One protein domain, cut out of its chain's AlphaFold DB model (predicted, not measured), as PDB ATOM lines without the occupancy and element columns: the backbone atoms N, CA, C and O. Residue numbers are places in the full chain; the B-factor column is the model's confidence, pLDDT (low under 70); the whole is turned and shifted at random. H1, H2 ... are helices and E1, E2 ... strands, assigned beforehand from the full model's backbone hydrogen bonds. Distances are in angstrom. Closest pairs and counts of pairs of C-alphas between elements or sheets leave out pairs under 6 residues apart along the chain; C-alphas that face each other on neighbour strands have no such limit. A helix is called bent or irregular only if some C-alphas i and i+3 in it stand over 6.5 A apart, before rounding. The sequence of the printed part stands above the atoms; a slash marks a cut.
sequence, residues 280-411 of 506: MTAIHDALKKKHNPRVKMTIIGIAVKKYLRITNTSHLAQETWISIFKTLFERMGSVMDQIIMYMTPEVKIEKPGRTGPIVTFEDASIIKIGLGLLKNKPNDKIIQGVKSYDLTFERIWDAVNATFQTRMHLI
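This is residues 280 to 411 of the 506 residues of an uncharacterized protein of Lodderomyces elongisporus (strain ATCC 11503 / CBS 2605 / JCM 1781 / NBRC 1676 / NRRL YB-4239) (UniProt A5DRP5). This is a rounded body of helices gathered round H7, which runs through the middle; H4 and H5 pack across it, and the two-stranded hairpin E1 and E2 packs on it, chiefly with E1. On one side H1 and H2 form a helical hairpin, on another H5 and H6 form a second, and H3 lies between them, packing on H1, H5 and H6. The printed part has 132 residues with seven named helices and two named strands, in the order H1 H2 H3 H4 E1 E2 H5 H6 H7; the sheet, E1 - E2, is antiparallel and the class is mostly helix. The whole is compact, with a radius of gyration of the C-alphas of 14.2 A and spans of 39 by 36 by 35 A.

Find C-alpha 280 at (-15.549, -18.821, -46.639), where H1, residues 280 to 288, begins. Next come H2, residues 293 to 310, 25.8 A long, and H3, residues 318 to 331, 19.9 A. H4 is residues 333 to 342. Find C-alpha 346 at (-1.371, 0.133, -29.330) for the start of E1, residues 346 to 352; E2 is residues 357 to 363, and each strand is 19.5 A long. H5, residues 364 to 376, measures 17.7 A, and H6 is residues 379 to 388. H7, residues 393 to 410, measures 24.4 A and ends at C-alpha 410, (-11.565, 7.596, -41.568).

Begin at H7, which has a kink of 39 degrees near residue 404 and is irregular: C-alphas 406 and 409 are 7.9 A apart. It touches H4, about perpendicular at 84 degrees, closest at the C-alphas of Ile 339 and Phe 404, 6.1 A. With residues 395 to 399 alone it touches H5, closest at the C-alphas of Ile 367 and Ile 396, 5.6 A. The closest C-alphas of E1 and H7, Ile 349 and Ala 402, are 5.7 A apart. In the hairpin E1 and E2, look for N 349 and O 360 at 2.8 A and N 358 and O 351 at 2.8 A, within hydrogen-bond range. H1 touches H3, a shallow tilt of 6 degrees, the same way, closest at the C-alphas of Met 280 and Ile 324, 6.7 A. H5 touches H6 with residues 370 to 374 alone, closest at the C-alphas of Leu 373 and Ile 382, 5.5 A. H1 and H7 are apart. Every O i to N i+4 pair is within hydrogen-bond range in H1, H2, H3, H4, H5 and H6, and 12 of 14 are in H7.

The two C-alphas farthest apart, those of Thr 355 and Pro 378, are 41.7 A apart. The printed part has no cut and no long link; H2 to H3 is short, the others tight. Mean pLDDT of the printed part is 78.5, and 25 residues are under 70, among them 306 to 315 and 352 to 357.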
ATOM      1  N   MET A 280     -16.102 -19.433 -45.425       72.31
ATOM      2  CA  MET A 280     -15.549 -18.821 -46.639       72.31
ATOM      3  C   MET A 280     -16.633 -18.453 -47.648       72.31
ATOM      4  O   MET A 280     -16.573 -17.376 -48.241       72.31
ATOM      5  N   THR A 281     -17.648 -19.297 -47.823       65.38
ATOM      6  CA  THR A 281     -18.743 -19.040 -48.765       65.38
ATOM      7  C   THR A 281     -19.556 -17.815 -48.343       65.38
ATOM      8  O   THR A 281     -19.754 -16.909 -49.153       65.38
ATOM      9  N   ALA A 282     -19.908 -17.702 -47.056       65.75
ATOM     10  CA  ALA A 282     -20.586 -16.520 -46.514       65.75
ATOM     11  C   ALA A 282     -19.762 -15.227 -46.700       65.75
ATOM     12  O   ALA A 282     -20.311 -14.171 -47.019       65.75
ATOM     13  N   ILE A 283     -18.434 -15.312 -46.560       74.19
ATOM     14  CA  ILE A 283     -17.510 -14.193 -46.795       74.19
ATOM     15  C   ILE A 283     -17.459 -13.820 -48.283       74.19
ATOM     16  O   ILE A 283     -17.562 -12.641 -48.622       74.19
ATOM     17  N   HIS A 284     -17.355 -14.795 -49.190       72.81
ATOM     18  CA  HIS A 284     -17.395 -14.534 -50.629       72.81
ATOM     19  C   HIS A 284     -18.723 -13.904 -51.068       72.81
ATOM     20  O   HIS A 284     -18.706 -12.991 -51.893       72.81
ATOM     21  N   ASP A 285     -19.860 -14.334 -50.520       68.12
ATOM     22  CA  ASP A 285     -21.167 -13.775 -50.873       68.12
ATOM     23  C   ASP A 285     -21.386 -12.367 -50.307       68.12
ATOM     24  O   ASP A 285     -21.905 -11.506 -51.018       68.12
ATOM     25  N   ALA A 286     -20.888 -12.069 -49.101       71.38
ATOM     26  CA  ALA A 286     -20.836 -10.698 -48.586       71.38
ATOM     27  C   ALA A 286     -20.011  -9.768 -49.501       71.38
ATOM     28  O   ALA A 286     -20.416  -8.640 -49.780       71.38
ATOM     29  N   LEU A 287     -18.876 -10.254 -50.014       75.69
ATOM     30  CA  LEU A 287     -17.980  -9.492 -50.891       75.69
ATOM     31  C   LEU A 287     -18.535  -9.277 -52.310       75.69
ATOM     32  O   LEU A 287     -18.222  -8.254 -52.920       75.69
ATOM     33  N   LYS A 288     -19.360 -10.201 -52.829       75.75
ATOM     34  CA  LYS A 288     -20.042 -10.077 -54.136       75.75
ATOM     35  C   LYS A 288     -21.116  -8.984 -54.152       75.75
ATOM     36  O   LYS A 288     -21.376  -8.409 -55.209       75.75
ATOM     37  N   LYS A 289     -21.784  -8.722 -53.022       71.62
ATOM     38  CA  LYS A 289     -22.900  -7.765 -52.954       71.62
ATOM     39  C   LYS A 289     -22.408  -6.321 -53.067       71.62
ATOM     40  O   LYS A 289     -21.343  -5.967 -52.560       71.62
ATOM     41  N   LYS A 290     -23.212  -5.454 -53.694       70.62
ATOM     42  CA  LYS A 290     -22.935  -4.009 -53.820       70.62
ATOM     43  C   LYS A 290     -23.300  -3.250 -52.538       70.62
ATOM     44  O   LYS A 290     -24.142  -2.359 -52.533       70.62
ATOM     45  N   HIS A 291     -22.659  -3.647 -51.442       68.50
ATOM     46  CA  HIS A 291     -22.644  -2.929 -50.171       68.50
ATOM     47  C   HIS A 291     -21.316  -2.179 -50.008       68.50
ATOM     48  O   HIS A 291     -20.322  -2.555 -50.624       68.50
ATOM     49  N   ASN A 292     -21.281  -1.153 -49.156       70.69
ATOM     50  CA  ASN A 292     -20.035  -0.446 -48.859       70.69
ATOM     51  C   ASN A 292     -19.079  -1.298 -47.982       70.69
ATOM     52  O   ASN A 292     -19.509  -2.279 -47.354       70.69
ATOM     53  N   PRO A 293     -17.786  -0.930 -47.894       70.00
ATOM     54  CA  PRO A 293     -16.802  -1.610 -47.054       70.00
ATOM     55  C   PRO A 293     -17.227  -1.855 -45.603       70.00
ATOM     56  O   PRO A 293     -16.926  -2.915 -45.048       70.00
ATOM     57  N   ARG A 294     -17.952  -0.907 -44.993       70.69
ATOM     58  CA  ARG A 294     -18.452  -1.017 -43.615       70.69
ATOM     59  C   ARG A 294     -19.394  -2.195 -43.419       70.69
ATOM     60  O   ARG A 294     -19.224  -2.961 -42.467       70.69
ATOM     61  N   VAL A 295     -20.358  -2.360 -44.315       67.50
ATOM     62  CA  VAL A 295     -21.297  -3.486 -44.270       67.50
ATOM     63  C   VAL A 295     -20.559  -4.799 -44.514       67.50
ATOM     64  O   VAL A 295     -20.725  -5.737 -43.739       67.50
ATOM     65  N   LYS A 296     -19.667  -4.848 -45.512       75.69
ATOM     66  CA  LYS A 296     -18.882  -6.052 -45.834       75.69
ATOM     67  C   LYS A 296     -18.045  -6.536 -44.646       75.69
ATOM     68  O   LYS A 296     -18.198  -7.684 -44.238       75.69
ATOM     69  N   MET A 297     -17.236  -5.668 -44.032       78.00
ATOM     70  CA  MET A 297     -16.438  -6.031 -42.846       78.00
ATOM     71  C   MET A 297     -17.309  -6.489 -41.666       78.00
ATOM     72  O   MET A 297     -16.941  -7.426 -40.956       78.00
ATOM     73  N   THR A 298     -18.480  -5.872 -41.476       69.19
ATOM     74  CA  THR A 298     -19.410  -6.224 -40.391       69.19
ATOM     75  C   THR A 298     -20.037  -7.606 -40.601       69.19
ATOM     76  O   THR A 298     -20.004  -8.429 -39.685       69.19
ATOM     77  N   ILE A 299     -20.529  -7.911 -41.810       66.38
ATOM     78  CA  ILE A 299     -21.081  -9.234 -42.155       66.38
ATOM     79  C   ILE A 299     -20.011 -10.324 -41.994       66.38
ATOM     80  O   ILE A 299     -20.278 -11.362 -41.391       66.38
ATOM     81  N   ILE A 300     -18.785 -10.076 -42.466       78.62
ATOM     82  CA  ILE A 300     -17.652 -11.008 -42.340       78.62
ATOM     83  C   ILE A 300     -17.343 -11.295 -40.859       78.62
ATOM     84  O   ILE A 300     -17.187 -12.454 -40.474       78.62
ATOM     85  N   GLY A 301     -17.337 -10.268 -40.000       76.00
ATOM     86  CA  GLY A 301     -17.158 -10.437 -38.555       76.00
ATOM     87  C   GLY A 301     -18.281 -11.218 -37.866       76.00
ATOM     88  O   GLY A 301     -18.005 -11.988 -36.944       76.00
ATOM     89  N   ILE A 302     -19.529 -11.075 -38.318       68.44
ATOM     90  CA  ILE A 302     -20.664 -11.873 -37.827       68.44
ATOM     91  C   ILE A 302     -20.534 -13.332 -38.291       68.44
ATOM     92  O   ILE A 302     -20.691 -14.239 -37.474       68.44
ATOM     93  N   ALA A 303     -20.185 -13.574 -39.559       71.19
ATOM     94  CA  ALA A 303     -20.002 -14.918 -40.112       71.19
ATOM     95  C   ALA A 303     -18.908 -15.708 -39.371       71.19
ATOM     96  O   ALA A 303     -19.142 -16.848 -38.968       71.19
ATOM     97  N   VAL A 304     -17.752 -15.083 -39.111       75.06
ATOM     98  CA  VAL A 304     -16.654 -15.682 -38.328       75.06
ATOM     99  C   VAL A 304     -17.107 -16.043 -36.909       75.06
ATOM    100  O   VAL A 304     -16.899 -17.175 -36.473       75.06
ATOM    101  N   LYS A 305     -17.781 -15.128 -36.195       71.31
ATOM    102  CA  LYS A 305     -18.310 -15.404 -34.845       71.31
ATOM    103  C   LYS A 305     -19.338 -16.539 -34.840       71.31
ATOM    104  O   LYS A 305     -19.278 -17.409 -33.972       71.31
ATOM    105  N   LYS A 306     -20.277 -16.535 -35.793       64.38
ATOM    106  CA  LYS A 306     -21.361 -17.525 -35.871       64.38
ATOM    107  C   LYS A 306     -20.827 -18.919 -36.207       64.38
ATOM    108  O   LYS A 306     -21.272 -19.881 -35.593       64.38
ATOM    109  N   TYR A 307     -19.827 -19.022 -37.086       66.81
ATOM    110  CA  TYR A 307     -19.137 -20.288 -37.358       66.81
ATOM    111  C   TYR A 307     -18.498 -20.866 -36.087       66.81
ATOM    112  O   TYR A 307     -18.810 -21.995 -35.724       66.81
ATOM    113  N   LEU A 308     -17.678 -20.078 -35.373       66.94
ATOM    114  CA  LEU A 308     -16.985 -20.515 -34.148       66.94
ATOM    115  C   LEU A 308     -17.957 -21.002 -33.054       66.94
ATOM    116  O   LEU A 308     -17.657 -21.959 -32.341       66.94
ATOM    117  N   ARG A 309     -19.140 -20.375 -32.944       60.53
ATOM    118  CA  ARG A 309     -20.214 -20.827 -32.043       60.53
ATOM    119  C   ARG A 309     -20.778 -22.184 -32.478       60.53
ATOM    120  O   ARG A 309     -20.835 -23.096 -31.663       60.53
ATOM    121  N   ILE A 310     -21.147 -22.323 -33.755       54.16
ATOM    122  CA  ILE A 310     -21.798 -23.525 -34.311       54.16
ATOM    123  C   ILE A 310     -20.874 -24.748 -34.277       54.16
ATOM    124  O   ILE A 310     -21.322 -25.844 -33.952       54.16
ATOM    125  N   THR A 311     -19.583 -24.591 -34.583       51.94
ATOM    126  CA  THR A 311     -18.622 -25.705 -34.514       51.94
ATOM    127  C   THR A 311     -18.186 -26.044 -33.091       51.94
ATOM    128  O   THR A 311     -17.504 -27.047 -32.894       51.94
ATOM    129  N   ASN A 312     -18.561 -25.224 -32.101       50.41
ATOM    130  CA  ASN A 312     -18.111 -25.309 -30.711       50.41
ATOM    131  C   ASN A 312     -16.568 -25.334 -30.584       50.41
ATOM    132  O   ASN A 312     -16.007 -25.951 -29.676       50.41
ATOM    133  N   THR A 313     -15.867 -24.673 -31.518       54.31
ATOM    134  CA  THR A 313     -14.400 -24.563 -31.548       54.31
ATOM    135  C   THR A 313     -13.970 -23.123 -31.299       54.31
ATOM    136  O   THR A 313     -14.432 -22.200 -31.961       54.31
ATOM    137  N   SER A 314     -13.000 -22.913 -30.406       56.91
ATOM    138  CA  SER A 314     -12.442 -21.578 -30.133       56.91
ATOM    139  C   SER A 314     -11.570 -21.009 -31.266       56.91
ATOM    140  O   SER A 314     -11.133 -19.864 -31.171       56.91
ATOM    141  N   HIS A 315     -11.318 -21.789 -32.326       62.94
ATOM    142  CA  HIS A 315     -10.415 -21.466 -33.435       62.94
ATOM    143  C   HIS A 315     -10.991 -21.882 -34.793       62.94
ATOM    144  O   HIS A 315     -11.760 -22.845 -34.882       62.94
ATOM    145  N   LEU A 316     -10.559 -21.189 -35.853       70.25
ATOM    146  CA  LEU A 316     -10.640 -21.677 -37.236       70.25
ATOM    147  C   LEU A 316      -9.342 -22.418 -37.597       70.25
ATOM    148  O   LEU A 316      -8.294 -22.199 -36.988       70.25
ATOM    149  N   ALA A 317      -9.376 -23.250 -38.640       74.88
ATOM    150  CA  ALA A 317      -8.149 -23.807 -39.201       74.88
ATOM    151  C   ALA A 317      -7.250 -22.691 -39.775       74.88
ATOM    152  O   ALA A 317      -7.732 -21.701 -40.333       74.88
ATOM    153  N   GLN A 318      -5.928 -22.863 -39.674       78.75
ATOM    154  CA  GLN A 318      -4.946 -21.859 -40.120       78.75
ATOM    155  C   GLN A 318      -5.088 -21.530 -41.615       78.75
ATOM    156  O   GLN A 318      -4.942 -20.381 -42.023       78.75
ATOM    157  N   GLU A 319      -5.431 -22.527 -42.428       74.88
ATOM    158  CA  GLU A 319      -5.671 -22.383 -43.865       74.88
ATOM    159  C   GLU A 319      -6.928 -21.552 -44.156       74.88
ATOM    160  O   GLU A 319      -6.890 -20.668 -45.012       74.88
ATOM    161  N   THR A 320      -8.006 -21.756 -43.387       75.62
ATOM    162  CA  THR A 320      -9.222 -20.931 -43.438       75.62
ATOM    163  C   THR A 320      -8.894 -19.478 -43.108       75.62
ATOM    164  O   THR A 320      -9.221 -18.593 -43.892       75.62
ATOM    165  N   TRP A 321      -8.170 -19.219 -42.013       85.00
ATOM    166  CA  TRP A 321      -7.731 -17.865 -41.653       85.00
ATOM    167  C   TRP A 321      -6.907 -17.193 -42.762       85.00
ATOM    168  O   TRP A 321      -7.176 -16.046 -43.126       85.00
ATOM    169  N   ILE A 322      -5.933 -17.902 -43.343       83.81
ATOM    170  CA  ILE A 322      -5.129 -17.397 -44.467       83.81
ATOM    171  C   ILE A 322      -6.015 -17.092 -45.683       83.81
ATOM    172  O   ILE A 322      -5.812 -16.068 -46.337       83.81
ATOM    173  N   SER A 323      -7.011 -17.936 -45.967       77.44
ATOM    174  CA  SER A 323      -7.963 -17.741 -47.066       77.44
ATOM    175  C   SER A 323      -8.850 -16.505 -46.857       77.44
ATOM    176  O   SER A 323      -8.971 -15.685 -47.773       77.44
ATOM    177  N   ILE A 324      -9.377 -16.290 -45.642       84.25
ATOM    178  CA  ILE A 324     -10.155 -15.093 -45.264       84.25
ATOM    179  C   ILE A 324      -9.336 -13.828 -45.529       84.25
ATOM    180  O   ILE A 324      -9.763 -12.941 -46.270       84.25
ATOM    181  N   PHE A 325      -8.130 -13.751 -44.964       89.38
ATOM    182  CA  PHE A 325      -7.286 -12.564 -45.088       89.38
ATOM    183  C   PHE A 325      -6.807 -12.319 -46.521       89.38
ATOM    184  O   PHE A 325      -6.781 -11.168 -46.953       89.38
ATOM    185  N   LYS A 326      -6.461 -13.362 -47.286       85.94
ATOM    186  CA  LYS A 326      -6.100 -13.198 -48.705       85.94
ATOM    187  C   LYS A 326      -7.277 -12.719 -49.543       85.94
ATOM    188  O   LYS A 326      -7.109 -11.782 -50.318       85.94
ATOM    189  N   THR A 327      -8.467 -13.269 -49.316       84.00
ATOM    190  CA  THR A 327      -9.704 -12.812 -49.963       84.00
ATOM    191  C   THR A 327      -9.993 -11.340 -49.638       84.00
ATOM    192  O   THR A 327     -10.337 -10.569 -50.534       84.00
ATOM    193  N   LEU A 328      -9.776 -10.910 -48.390       86.12
ATOM    194  CA  LEU A 328      -9.889  -9.504 -47.985       86.12
ATOM    195  C   LEU A 328      -8.835  -8.599 -48.644       86.12
ATOM    196  O   LEU A 328      -9.175  -7.508 -49.091       86.12
ATOM    197  N   PHE A 329      -7.575  -9.028 -48.759       88.12
ATOM    198  CA  PHE A 329      -6.553  -8.250 -49.473       88.12
ATOM    199  C   PHE A 329      -6.795  -8.182 -50.991       88.12
ATOM    200  O   PHE A 329      -6.467  -7.166 -51.599       88.12
ATOM    201  N   GLU A 330      -7.389  -9.217 -51.593       84.12
ATOM    202  CA  GLU A 330      -7.770  -9.244 -53.011       84.12
ATOM    203  C   GLU A 330      -8.987  -8.350 -53.300       84.12
ATOM    204  O   GLU A 330      -8.964  -7.554 -54.236       84.12
ATOM    205  N   ARG A 331     -10.058  -8.472 -52.503       80.06
ATOM    206  CA  ARG A 331     -11.365  -7.843 -52.779       80.06
ATOM    207  C   ARG A 331     -11.586  -6.512 -52.070       80.06
ATOM    208  O   ARG A 331     -12.417  -5.727 -52.507       80.06
ATOM    209  N   MET A 332     -10.851  -6.251 -50.991       82.50
ATOM    210  CA  MET A 332     -10.955  -5.043 -50.167       82.50
ATOM    211  C   MET A 332      -9.570  -4.443 -49.863       82.50
ATOM    212  O   MET A 332      -9.382  -3.797 -48.833       82.50
ATOM    213  N   GLY A 333      -8.583  -4.627 -50.749       84.38
ATOM    214  CA  GLY A 333      -7.189  -4.221 -50.518       84.38
ATOM    215  C   GLY A 333      -7.008  -2.756 -50.091       84.38
ATOM    216  O   GLY A 333      -6.267  -2.487 -49.147       84.38
ATOM    217  N   SER A 334      -7.754  -1.823 -50.700       82.69
ATOM    218  CA  SER A 334      -7.795  -0.399 -50.307       82.69
ATOM    219  C   SER A 334      -8.242  -0.190 -48.852       82.69
ATOM    220  O   SER A 334      -7.705   0.658 -48.141       82.69
ATOM    221  N   VAL A 335      -9.210  -0.984 -48.390       83.94
ATOM    222  CA  VAL A 335      -9.786  -0.928 -47.039       83.94
ATOM    223  C   VAL A 335      -8.806  -1.534 -46.037       83.94
ATOM    224  O   VAL A 335      -8.508  -0.920 -45.017       83.94
ATOM    225  N   MET A 336      -8.233  -2.698 -46.357       88.81
ATOM    226  CA  MET A 336      -7.227  -3.362 -45.522       88.81
ATOM    227  C   MET A 336      -5.959  -2.510 -45.356       88.81
ATOM    228  O   MET A 336      -5.425  -2.413 -44.253       88.81
ATOM    229  N   ASP A 337      -5.510  -1.825 -46.413       86.81
ATOM    230  CA  ASP A 337      -4.386  -0.885 -46.334       86.81
ATOM    231  C   ASP A 337      -4.719   0.360 -45.497       86.81
ATOM    232  O   ASP A 337      -3.858   0.861 -44.773       86.81
ATOM    233  N   GLN A 338      -5.970   0.835 -45.524       85.38
ATOM    234  CA  GLN A 338      -6.427   1.904 -44.633       85.38
ATOM    235  C   GLN A 338      -6.496   1.448 -43.169       85.38
ATOM    236  O   GLN A 338      -6.046   2.187 -42.296       85.38
ATOM    237  N   ILE A 339      -6.952   0.223 -42.883       86.31
ATOM    238  CA  ILE A 339      -6.898  -0.364 -41.532       86.31
ATOM    239  C   ILE A 339      -5.439  -0.419 -41.042       86.31
ATOM    240  O   ILE A 339      -5.140   0.090 -39.965       86.31
ATOM    241  N   ILE A 340      -4.507  -0.936 -41.851       89.00
ATOM    242  CA  ILE A 340      -3.062  -0.970 -41.539       89.00
ATOM    243  C   ILE A 340      -2.499   0.437 -41.264       89.00
ATOM    244  O   ILE A 340      -1.677   0.616 -40.357       89.00
ATOM    245  N   MET A 341      -2.936   1.440 -42.028       87.00
ATOM    246  CA  MET A 341      -2.491   2.828 -41.899       87.00
ATOM    247  C   MET A 341      -3.039   3.515 -40.635       87.00
ATOM    248  O   MET A 341      -2.279   4.194 -39.949       87.00
ATOM    249  N   TYR A 342      -4.323   3.326 -40.306       85.88
ATOM    250  CA  TYR A 342      -4.993   3.986 -39.173       85.88
ATOM    251  C   TYR A 342      -4.893   3.234 -37.836       85.88
ATOM    252  O   TYR A 342      -5.235   3.797 -36.793       85.88
ATOM    253  N   MET A 343      -4.414   1.987 -37.842       87.50
ATOM    254  CA  MET A 343      -4.107   1.214 -36.638       87.50
ATOM    255  C   MET A 343      -3.064   1.952 -35.780       87.50
ATOM    256  O   MET A 343      -1.911   2.120 -36.197       87.50
ATOM    257  N   THR A 344      -3.487   2.406 -34.598       84.69
ATOM    258  CA  THR A 344      -2.656   3.078 -33.583       84.69
ATOM    259  C   THR A 344      -1.538   2.163 -33.077       84.69
ATOM    260  O   THR A 344      -1.690   0.957 -33.208       84.69
ATOM    261  N   PRO A 345      -0.426   2.684 -32.509       85.94
ATOM    262  CA  PRO A 345       0.699   1.853 -32.046       85.94
ATOM    263  C   PRO A 345       0.287   0.749 -31.064       85.94
ATOM    264  O   PRO A 345       0.787  -0.366 -31.137       85.94
ATOM    265  N   GLU A 346      -0.676   1.065 -30.205       88.25
ATOM    266  CA  GLU A 346      -1.371   0.133 -29.330       88.25
ATOM    267  C   GLU A 346      -2.829   0.018 -29.810       88.25
ATOM    268  O   GLU A 346      -3.479   1.034 -30.097       88.25
ATOM    269  N   VAL A 347      -3.343  -1.208 -29.942       87.62
ATOM    270  CA  VAL A 347      -4.722  -1.485 -30.370       87.62
ATOM    271  C   VAL A 347      -5.528  -1.975 -29.178       87.62
ATOM    272  O   VAL A 347      -5.338  -3.098 -28.716       87.62
ATOM    273  N   LYS A 348      -6.461  -1.146 -28.700       87.69
ATOM    274  CA  LYS A 348      -7.437  -1.546 -27.682       87.69
ATOM    275  C   LYS A 348      -8.452  -2.508 -28.300       87.69
ATOM    276  O   LYS A 348      -9.179  -2.132 -29.216       87.69
ATOM    277  N   ILE A 349      -8.519  -3.725 -27.779       84.31
ATOM    278  CA  ILE A 349      -9.499  -4.747 -28.147       84.31
ATOM    279  C   ILE A 349     -10.458  -4.909 -26.970       84.31
ATOM    280  O   ILE A 349     -10.044  -5.231 -25.859       84.31
ATOM    281  N   GLU A 350     -11.748  -4.697 -27.219       76.75
ATOM    282  CA  GLU A 350     -12.806  -4.897 -26.228       76.75
ATOM    283  C   GLU A 350     -13.629  -6.134 -26.600       76.75
ATOM    284  O   GLU A 350     -14.246  -6.189 -27.666       76.75
ATOM    285  N   LYS A 351     -13.641  -7.140 -25.721       72.56
ATOM    286  CA  LYS A 351     -14.456  -8.354 -25.860       72.56
ATOM    287  C   LYS A 351     -15.563  -8.355 -24.802       72.56
ATOM    288  O   LYS A 351     -15.286  -8.040 -23.645       72.56
ATOM    289  N   PRO A 352     -16.815  -8.710 -25.135       61.38
ATOM    290  CA  PRO A 352     -17.880  -8.770 -24.141       61.38
ATOM    291  C   PRO A 352     -17.635  -9.946 -23.183       61.38
ATOM    292  O   PRO A 352     -17.582 -11.099 -23.602       61.38
ATOM    293  N   GLY A 353     -17.467  -9.653 -21.892       52.97
ATOM    294  CA  GLY A 353     -17.362 -10.651 -20.826       52.97
ATOM    295  C   GLY A 353     -18.633 -10.740 -19.979       52.97
ATOM    296  O   GLY A 353     -19.563  -9.936 -20.119       52.97
ATOM    297  N   ARG A 354     -18.669 -11.710 -19.055       52.47
ATOM    298  CA  ARG A 354     -19.810 -11.927 -18.144       52.47
ATOM    299  C   ARG A 354     -19.989 -10.783 -17.137       52.47
ATOM    300  O   ARG A 354     -21.088 -10.258 -17.017       52.47
ATOM    301  N   THR A 355     -18.922 -10.337 -16.474       53.44
ATOM    302  CA  THR A 355     -18.970  -9.249 -15.471       53.44
ATOM    303  C   THR A 355     -18.837  -7.850 -16.082       53.44
ATOM    304  O   THR A 355     -19.531  -6.931 -15.661       53.44
ATOM    305  N   GLY A 356     -18.029  -7.688 -17.130       53.34
ATOM    306  CA  GLY A 356     -17.846  -6.431 -17.865       53.34
ATOM    307  C   GLY A 356     -17.178  -6.657 -19.226       53.34
ATOM    308  O   GLY A 356     -16.961  -7.812 -19.606       53.34
ATOM    309  N   PRO A 357     -16.848  -5.596 -19.984       69.25
ATOM    310  CA  PRO A 357     -15.970  -5.718 -21.142       69.25
ATOM    311  C   PRO A 357     -14.564  -6.140 -20.691       69.25
ATOM    312  O   PRO A 357     -13.963  -5.517 -19.817       69.25
ATOM    313  N   ILE A 358     -14.033  -7.197 -21.300       73.75
ATOM    314  CA  ILE A 358     -12.636  -7.606 -21.163       73.75
ATOM    315  C   ILE A 358     -11.836  -6.753 -22.145       73.75
ATOM    316  O   ILE A 358     -12.063  -6.822 -23.353       73.75
ATOM    317  N   VAL A 359     -10.918  -5.941 -21.624       80.00
ATOM    318  CA  VAL A 359     -10.051  -5.074 -22.426       80.00
ATOM    319  C   VAL A 359      -8.659  -5.687 -22.496       80.00
ATOM    320  O   VAL A 359      -8.032  -5.916 -21.464       80.00
ATOM    321  N   THR A 360      -8.167  -5.919 -23.709       85.38
ATOM    322  CA  THR A 360      -6.775  -6.297 -23.984       85.38
ATOM    323  C   THR A 360      -6.146  -5.295 -24.945       85.38
ATOM    324  O   THR A 360      -6.852  -4.609 -25.684       85.38
ATOM    325  N   PHE A 361      -4.819  -5.213 -24.953       88.12
ATOM    326  CA  PHE A 361      -4.067  -4.318 -25.830       88.12
ATOM    327  C   PHE A 361      -3.078  -5.128 -26.672       88.12
ATOM    328  O   PHE A 361      -2.415  -6.020 -26.148       88.12
ATOM    329  N   GLU A 362      -3.004  -4.837 -27.969       88.12
ATOM    330  CA  GLU A 362      -2.090  -5.493 -28.915       88.12
ATOM    331  C   GLU A 362      -1.091  -4.495 -29.508       88.12
ATOM    332  O   GLU A 362      -1.461  -3.374 -29.869       88.12
ATOM    333  N   ASP A 363       0.165  -4.924 -29.664       87.50
ATOM    334  CA  ASP A 363       1.205  -4.150 -30.346       87.50
ATOM    335  C   ASP A 363       0.971  -4.176 -31.862       87.50
ATOM    336  O   ASP A 363       1.141  -5.189 -32.552       87.50
ATOM    337  N   ALA A 364       0.608  -3.018 -32.406       87.25
ATOM    338  CA  ALA A 364       0.320  -2.866 -33.817       87.25
ATOM    339  C   ALA A 364       1.533  -3.075 -34.724       87.25
ATOM    340  O   ALA A 364       1.348  -3.333 -35.912       87.25
ATOM    341  N   SER A 365       2.766  -2.964 -34.225       86.81
ATOM    342  CA  SER A 365       3.959  -3.285 -35.010       86.81
ATOM    343  C   SER A 365       3.987  -4.776 -35.363       86.81
ATOM    344  O   SER A 365       4.157  -5.129 -36.533       86.81
ATOM    345  N   ILE A 366       3.679  -5.641 -34.391       87.44
ATOM    346  CA  ILE A 366       3.612  -7.097 -34.556       87.44
ATOM    347  C   ILE A 366       2.407  -7.470 -35.434       87.44
ATOM    348  O   ILE A 366       2.556  -8.198 -36.418       87.44
ATOM    349  N   ILE A 367       1.227  -6.889 -35.182       92.06
ATOM    350  CA  ILE A 367       0.033  -7.114 -36.021       92.06
ATOM    351  C   ILE A 367       0.283  -6.691 -37.484       92.06
ATOM    352  O   ILE A 367      -0.092  -7.413 -38.412       92.06
ATOM    353  N   LYS A 368       0.970  -5.564 -37.726       90.38
ATOM    354  CA  LYS A 368       1.324  -5.102 -39.083       90.38
ATOM    355  C   LYS A 368       2.354  -6.002 -39.769       90.38
ATOM    356  O   LYS A 368       2.276  -6.153 -40.988       90.38
ATOM    357  N   ILE A 369       3.255  -6.652 -39.028       87.88
ATOM    358  CA  ILE A 369       4.114  -7.719 -39.571       87.88
ATOM    359  C   ILE A 369       3.248  -8.905 -40.022       87.88
ATOM    360  O   ILE A 369       3.380  -9.345 -41.166       87.88
ATOM    361  N   GLY A 370       2.303  -9.364 -39.192       88.38
ATOM    362  CA  GLY A 370       1.354 -10.430 -39.542       88.38
ATOM    363  C   GLY A 370       0.540 -10.131 -40.806       88.38
ATOM    364  O   GLY A 370       0.499 -10.938 -41.737       88.38
ATOM    365  N   LEU A 371      -0.035  -8.930 -40.897       91.56
ATOM    366  CA  LEU A 371      -0.760  -8.456 -42.082       91.56
ATOM    367  C   LEU A 371       0.155  -8.313 -43.312       91.56
ATOM    368  O   LEU A 371      -0.234  -8.667 -44.425       91.56
ATOM    369  N   GLY A 372       1.399  -7.867 -43.116       89.19
ATOM    370  CA  GLY A 372       2.423  -7.800 -44.158       89.19
ATOM    371  C   GLY A 372       2.837  -9.171 -44.703       89.19
ATOM    372  O   GLY A 372       3.108  -9.290 -45.902       89.19
ATOM    373  N   LEU A 373       2.838 -10.218 -43.869       89.00
ATOM    374  CA  LEU A 373       3.006 -11.607 -44.307       89.00
ATOM    375  C   LEU A 373       1.790 -12.064 -45.121       89.00
ATOM    376  O   LEU A 373       1.949 -12.485 -46.267       89.00
ATOM    377  N   LEU A 374       0.584 -11.923 -44.559       89.19
ATOM    378  CA  LEU A 374      -0.682 -12.347 -45.168       89.19
ATOM    379  C   LEU A 374      -0.899 -11.763 -46.573       89.19
ATOM    380  O   LEU A 374      -1.260 -12.500 -47.491       89.19
ATOM    381  N   LYS A 375      -0.609 -10.468 -46.758       90.75
ATOM    382  CA  LYS A 375      -0.743  -9.773 -48.047       90.75
ATOM    383  C   LYS A 375       0.285 -10.210 -49.099       90.75
ATOM    384  O   LYS A 375      -0.033 -10.229 -50.282       90.75
ATOM    385  N   ASN A 376       1.525 -10.520 -48.701       87.94
ATOM    386  CA  ASN A 376       2.670 -10.553 -49.629       87.94
ATOM    387  C   ASN A 376       3.405 -11.907 -49.733       87.94
ATOM    388  O   ASN A 376       4.470 -11.955 -50.357       87.94
ATOM    389  N   LYS A 377       2.936 -12.989 -49.089       87.06
ATOM    390  CA  LYS A 377       3.680 -14.265 -48.989       87.06
ATOM    391  C   LYS A 377       2.850 -15.507 -49.385       87.06
ATOM    392  O   LYS A 377       1.622 -15.514 -49.250       87.06
ATOM    393  N   PRO A 378       3.499 -16.593 -49.861       79.94
ATOM    394  CA  PRO A 378       2.864 -17.910 -49.985       79.94
ATOM    395  C   PRO A 378       2.543 -18.498 -48.601       79.94
ATOM    396  O   PRO A 378       3.139 -18.087 -47.604       79.94
ATOM    397  N   ASN A 379       1.603 -19.446 -48.546       83.50
ATOM    398  CA  ASN A 379       0.985 -19.922 -47.300       83.50
ATOM    399  C   ASN A 379       2.011 -20.447 -46.286       83.50
ATOM    400  O   ASN A 379       1.999 -20.013 -45.138       83.50
ATOM    401  N   ASP A 380       2.967 -21.266 -46.718       77.25
ATOM    402  CA  ASP A 380       4.009 -21.851 -45.859       77.25
ATOM    403  C   ASP A 380       4.839 -20.771 -45.145       77.25
ATOM    404  O   ASP A 380       5.140 -20.879 -43.958       77.25
ATOM    405  N   LYS A 381       5.147 -19.670 -45.848       83.50
ATOM    406  CA  LYS A 381       5.889 -18.523 -45.295       83.50
ATOM    407  C   LYS A 381       5.029 -17.637 -44.392       83.50
ATOM    408  O   LYS A 381       5.584 -16.918 -43.565       83.50
ATOM    409  N   ILE A 382       3.701 -17.697 -44.516       86.75
ATOM    410  CA  ILE A 382       2.779 -17.093 -43.545       86.75
ATOM    411  C   ILE A 382       2.764 -17.945 -42.273       86.75
ATOM    412  O   ILE A 382       3.024 -17.411 -41.203       86.75
ATOM    413  N   ILE A 383       2.545 -19.261 -42.383       83.12
ATOM    414  CA  ILE A 383       2.509 -20.188 -41.236       83.12
ATOM    415  C   ILE A 383       3.838 -20.160 -40.466       83.12
ATOM    416  O   ILE A 383       3.839 -20.092 -39.237       83.12
ATOM    417  N   GLN A 384       4.973 -20.162 -41.174       80.88
ATOM    418  CA  GLN A 384       6.296 -20.022 -40.567       80.88
ATOM    419  C   GLN A 384       6.453 -18.663 -39.870       80.88
ATOM    420  O   GLN A 384       6.809 -18.624 -38.696       80.88
ATOM    421  N   GLY A 385       6.158 -17.556 -40.560       82.75
ATOM    422  CA  GLY A 385       6.330 -16.212 -40.007       82.75
ATOM    423  C   GLY A 385       5.436 -15.933 -38.796       82.75
ATOM    424  O   GLY A 385       5.915 -15.394 -37.807       82.75
ATOM    425  N   VAL A 386       4.171 -16.359 -38.828       85.06
ATOM    426  CA  VAL A 386       3.226 -16.226 -37.704       85.06
ATOM    427  C   VAL A 386       3.757 -16.941 -36.453       85.06
ATOM    428  O   VAL A 386       3.749 -16.353 -35.376       85.06
ATOM    429  N   LYS A 387       4.337 -18.142 -36.599       83.31
ATOM    430  CA  LYS A 387       5.022 -18.841 -35.495       83.31
ATOM    431  C   LYS A 387       6.297 -18.122 -35.030       83.31
ATOM    432  O   LYS A 387       6.560 -18.078 -33.836       83.31
ATOM    433  N   SER A 388       7.088 -17.556 -35.944       84.25
ATOM    434  CA  SER A 388       8.341 -16.855 -35.611       84.25
ATOM    435  C   SER A 388       8.160 -15.498 -34.916       84.25
ATOM    436  O   SER A 388       9.127 -15.000 -34.346       84.25
ATOM    437  N   TYR A 389       6.966 -14.903 -34.964       81.94
ATOM    438  CA  TYR A 389       6.649 -13.607 -34.342       81.94
ATOM    439  C   TYR A 389       5.664 -13.714 -33.163       81.94
ATOM    440  O   TYR A 389       5.093 -12.699 -32.772       81.94
ATOM    441  N   ASP A 390       5.447 -14.921 -32.623       83.94
ATOM    442  CA  ASP A 390       4.456 -15.215 -31.571       83.94
ATOM    443  C   ASP A 390       3.073 -14.589 -31.851       83.94
ATOM    444  O   ASP A 390       2.484 -13.869 -31.044       83.94
ATOM    445  N   LEU A 391       2.574 -14.820 -33.068       85.56
ATOM    446  CA  LEU A 391       1.284 -14.332 -33.546       85.56
ATOM    447  C   LEU A 391       0.255 -15.461 -33.622       85.56
ATOM    448  O   LEU A 391       0.575 -16.618 -33.889       85.56
ATOM    449  N   THR A 392      -1.019 -15.088 -33.509       88.56
ATOM    450  CA  THR A 392      -2.151 -15.932 -33.913       88.56
ATOM    451  C   THR A 392      -3.036 -15.174 -34.896       88.56
ATOM    452  O   THR A 392      -3.064 -13.940 -34.911       88.56
ATOM    453  N   PHE A 393      -3.763 -15.903 -35.743       87.81
ATOM    454  CA  PHE A 393      -4.663 -15.280 -36.714       87.81
ATOM    455  C   PHE A 393      -5.859 -14.610 -36.028       87.81
ATOM    456  O   PHE A 393      -6.322 -13.576 -36.500       87.81
ATOM    457  N   GLU A 394      -6.283 -15.133 -34.878       86.69
ATOM    458  CA  GLU A 394      -7.283 -14.551 -33.985       86.69
ATOM    459  C   GLU A 394      -6.857 -13.161 -33.491       86.69
ATOM    460  O   GLU A 394      -7.625 -12.214 -33.620       86.69
ATOM    461  N   ARG A 395      -5.616 -13.003 -33.001       88.62
ATOM    462  CA  ARG A 395      -5.091 -11.697 -32.548       88.62
ATOM    463  C   ARG A 395      -5.018 -10.693 -33.699       88.62
ATOM    464  O   ARG A 395      -5.418  -9.542 -33.537       88.62
ATOM    465  N   ILE A 396      -4.594 -11.140 -34.886       90.62
ATOM    466  CA  ILE A 396      -4.611 -10.317 -36.108       90.62
ATOM    467  C   ILE A 396      -6.050  -9.916 -36.473       90.62
ATOM    468  O   ILE A 396      -6.289  -8.756 -36.808       90.62
ATOM    469  N   TRP A 397      -7.012 -10.839 -36.388       91.00
ATOM    470  CA  TRP A 397      -8.418 -10.585 -36.707       91.00
ATOM    471  C   TRP A 397      -9.072  -9.609 -35.729       91.00
ATOM    472  O   TRP A 397      -9.682  -8.630 -36.158       91.00
ATOM    473  N   ASP A 398      -8.905  -9.828 -34.427       87.50
ATOM    474  CA  ASP A 398      -9.458  -8.958 -33.393       87.50
ATOM    475  C   ASP A 398      -8.861  -7.546 -33.474       87.50
ATOM    476  O   ASP A 398      -9.604  -6.570 -33.387       87.50
ATOM    477  N   ALA A 399      -7.554  -7.411 -33.729       88.38
ATOM    478  CA  ALA A 399      -6.905  -6.113 -33.914       88.38
ATOM    479  C   ALA A 399      -7.355  -5.396 -35.205       88.38
ATOM    480  O   ALA A 399      -7.548  -4.175 -35.197       88.38
ATOM    481  N   VAL A 400      -7.561  -6.131 -36.308       89.81
ATOM    482  CA  VAL A 400      -8.148  -5.608 -37.557       89.81
ATOM    483  C   VAL A 400      -9.576  -5.125 -37.324       89.81
ATOM    484  O   VAL A 400      -9.900  -4.001 -37.697       89.81
ATOM    485  N   ASN A 401     -10.415  -5.935 -36.676       85.88
ATOM    486  CA  ASN A 401     -11.812  -5.605 -36.409       85.88
ATOM    487  C   ASN A 401     -11.942  -4.436 -35.417       85.88
ATOM    488  O   ASN A 401     -12.683  -3.497 -35.686       85.88
ATOM    489  N   ALA A 402     -11.184  -4.427 -34.316       84.50
ATOM    490  CA  ALA A 402     -11.174  -3.315 -33.363       84.50
ATOM    491  C   ALA A 402     -10.724  -2.004 -34.029       84.50
ATOM    492  O   ALA A 402     -11.417  -0.989 -33.934       84.50
ATOM    493  N   THR A 403      -9.625  -2.041 -34.796       83.19
ATOM    494  CA  THR A 403      -9.180  -0.888 -35.594       83.19
ATOM    495  C   THR A 403     -10.266  -0.439 -36.566       83.19
ATOM    496  O   THR A 403     -10.535   0.759 -36.653       83.19
ATOM    497  N   PHE A 404     -10.900  -1.378 -37.276       83.38
ATOM    498  CA  PHE A 404     -11.964  -1.076 -38.223       83.38
ATOM    499  C   PHE A 404     -13.125  -0.346 -37.540       83.38
ATOM    500  O   PHE A 404     -13.471   0.747 -37.972       83.38
ATOM    501  N   GLN A 405     -13.669  -0.878 -36.441       77.44
ATOM    502  CA  GLN A 405     -14.794  -0.261 -35.727       77.44
ATOM    503  C   GLN A 405     -14.429   1.129 -35.165       77.44
ATOM    504  O   GLN A 405     -15.173   2.090 -35.356       77.44
ATOM    505  N   THR A 406     -13.258   1.285 -34.531       77.56
ATOM    506  CA  THR A 406     -12.831   2.573 -33.948       77.56
ATOM    507  C   THR A 406     -12.467   3.629 -35.001       77.56
ATOM    508  O   THR A 406     -12.670   4.823 -34.774       77.56
ATOM    509  N   ARG A 407     -11.919   3.228 -36.157       77.25
ATOM    510  CA  ARG A 407     -11.452   4.138 -37.225       77.25
ATOM    511  C   ARG A 407     -12.348   4.159 -38.462       77.25
ATOM    512  O   ARG A 407     -11.991   4.792 -39.449       77.25
ATOM    513  N   MET A 408     -13.531   3.556 -38.381       73.38
ATOM    514  CA  MET A 408     -14.524   3.432 -39.454       73.38
ATOM    515  C   MET A 408     -14.811   4.755 -40.184       73.38
ATOM    516  O   MET A 408     -14.925   4.777 -41.400       73.38
ATOM    517  N   HIS A 409     -14.853   5.869 -39.449       70.69
ATOM    518  CA  HIS A 409     -15.092   7.222 -39.967       70.69
ATOM    519  C   HIS A 409     -13.918   7.835 -40.765       70.69
ATOM    520  O   HIS A 409     -14.076   8.906 -41.344       70.69
ATOM    521  N   LEU A 410     -12.742   7.196 -40.778       72.94
ATOM    522  CA  LEU A 410     -11.565   7.596 -41.568       72.94
ATOM    523  C   LEU A 410     -11.336   6.696 -42.790       72.94
ATOM    524  O   LEU A 410     -10.501   7.017 -43.640       72.94
ATOM    525  N   ILE A 411     -12.027   5.557 -42.851       69.88
ATOM    526  CA  ILE A 411     -11.893   4.558 -43.908       69.88
ATOM    527  C   ILE A 411     -12.867   4.933 -45.025       69.88
ATOM    528  O   ILE A 411     -14.072   5.003 -44.801       69.88
TER     529      ILE A 411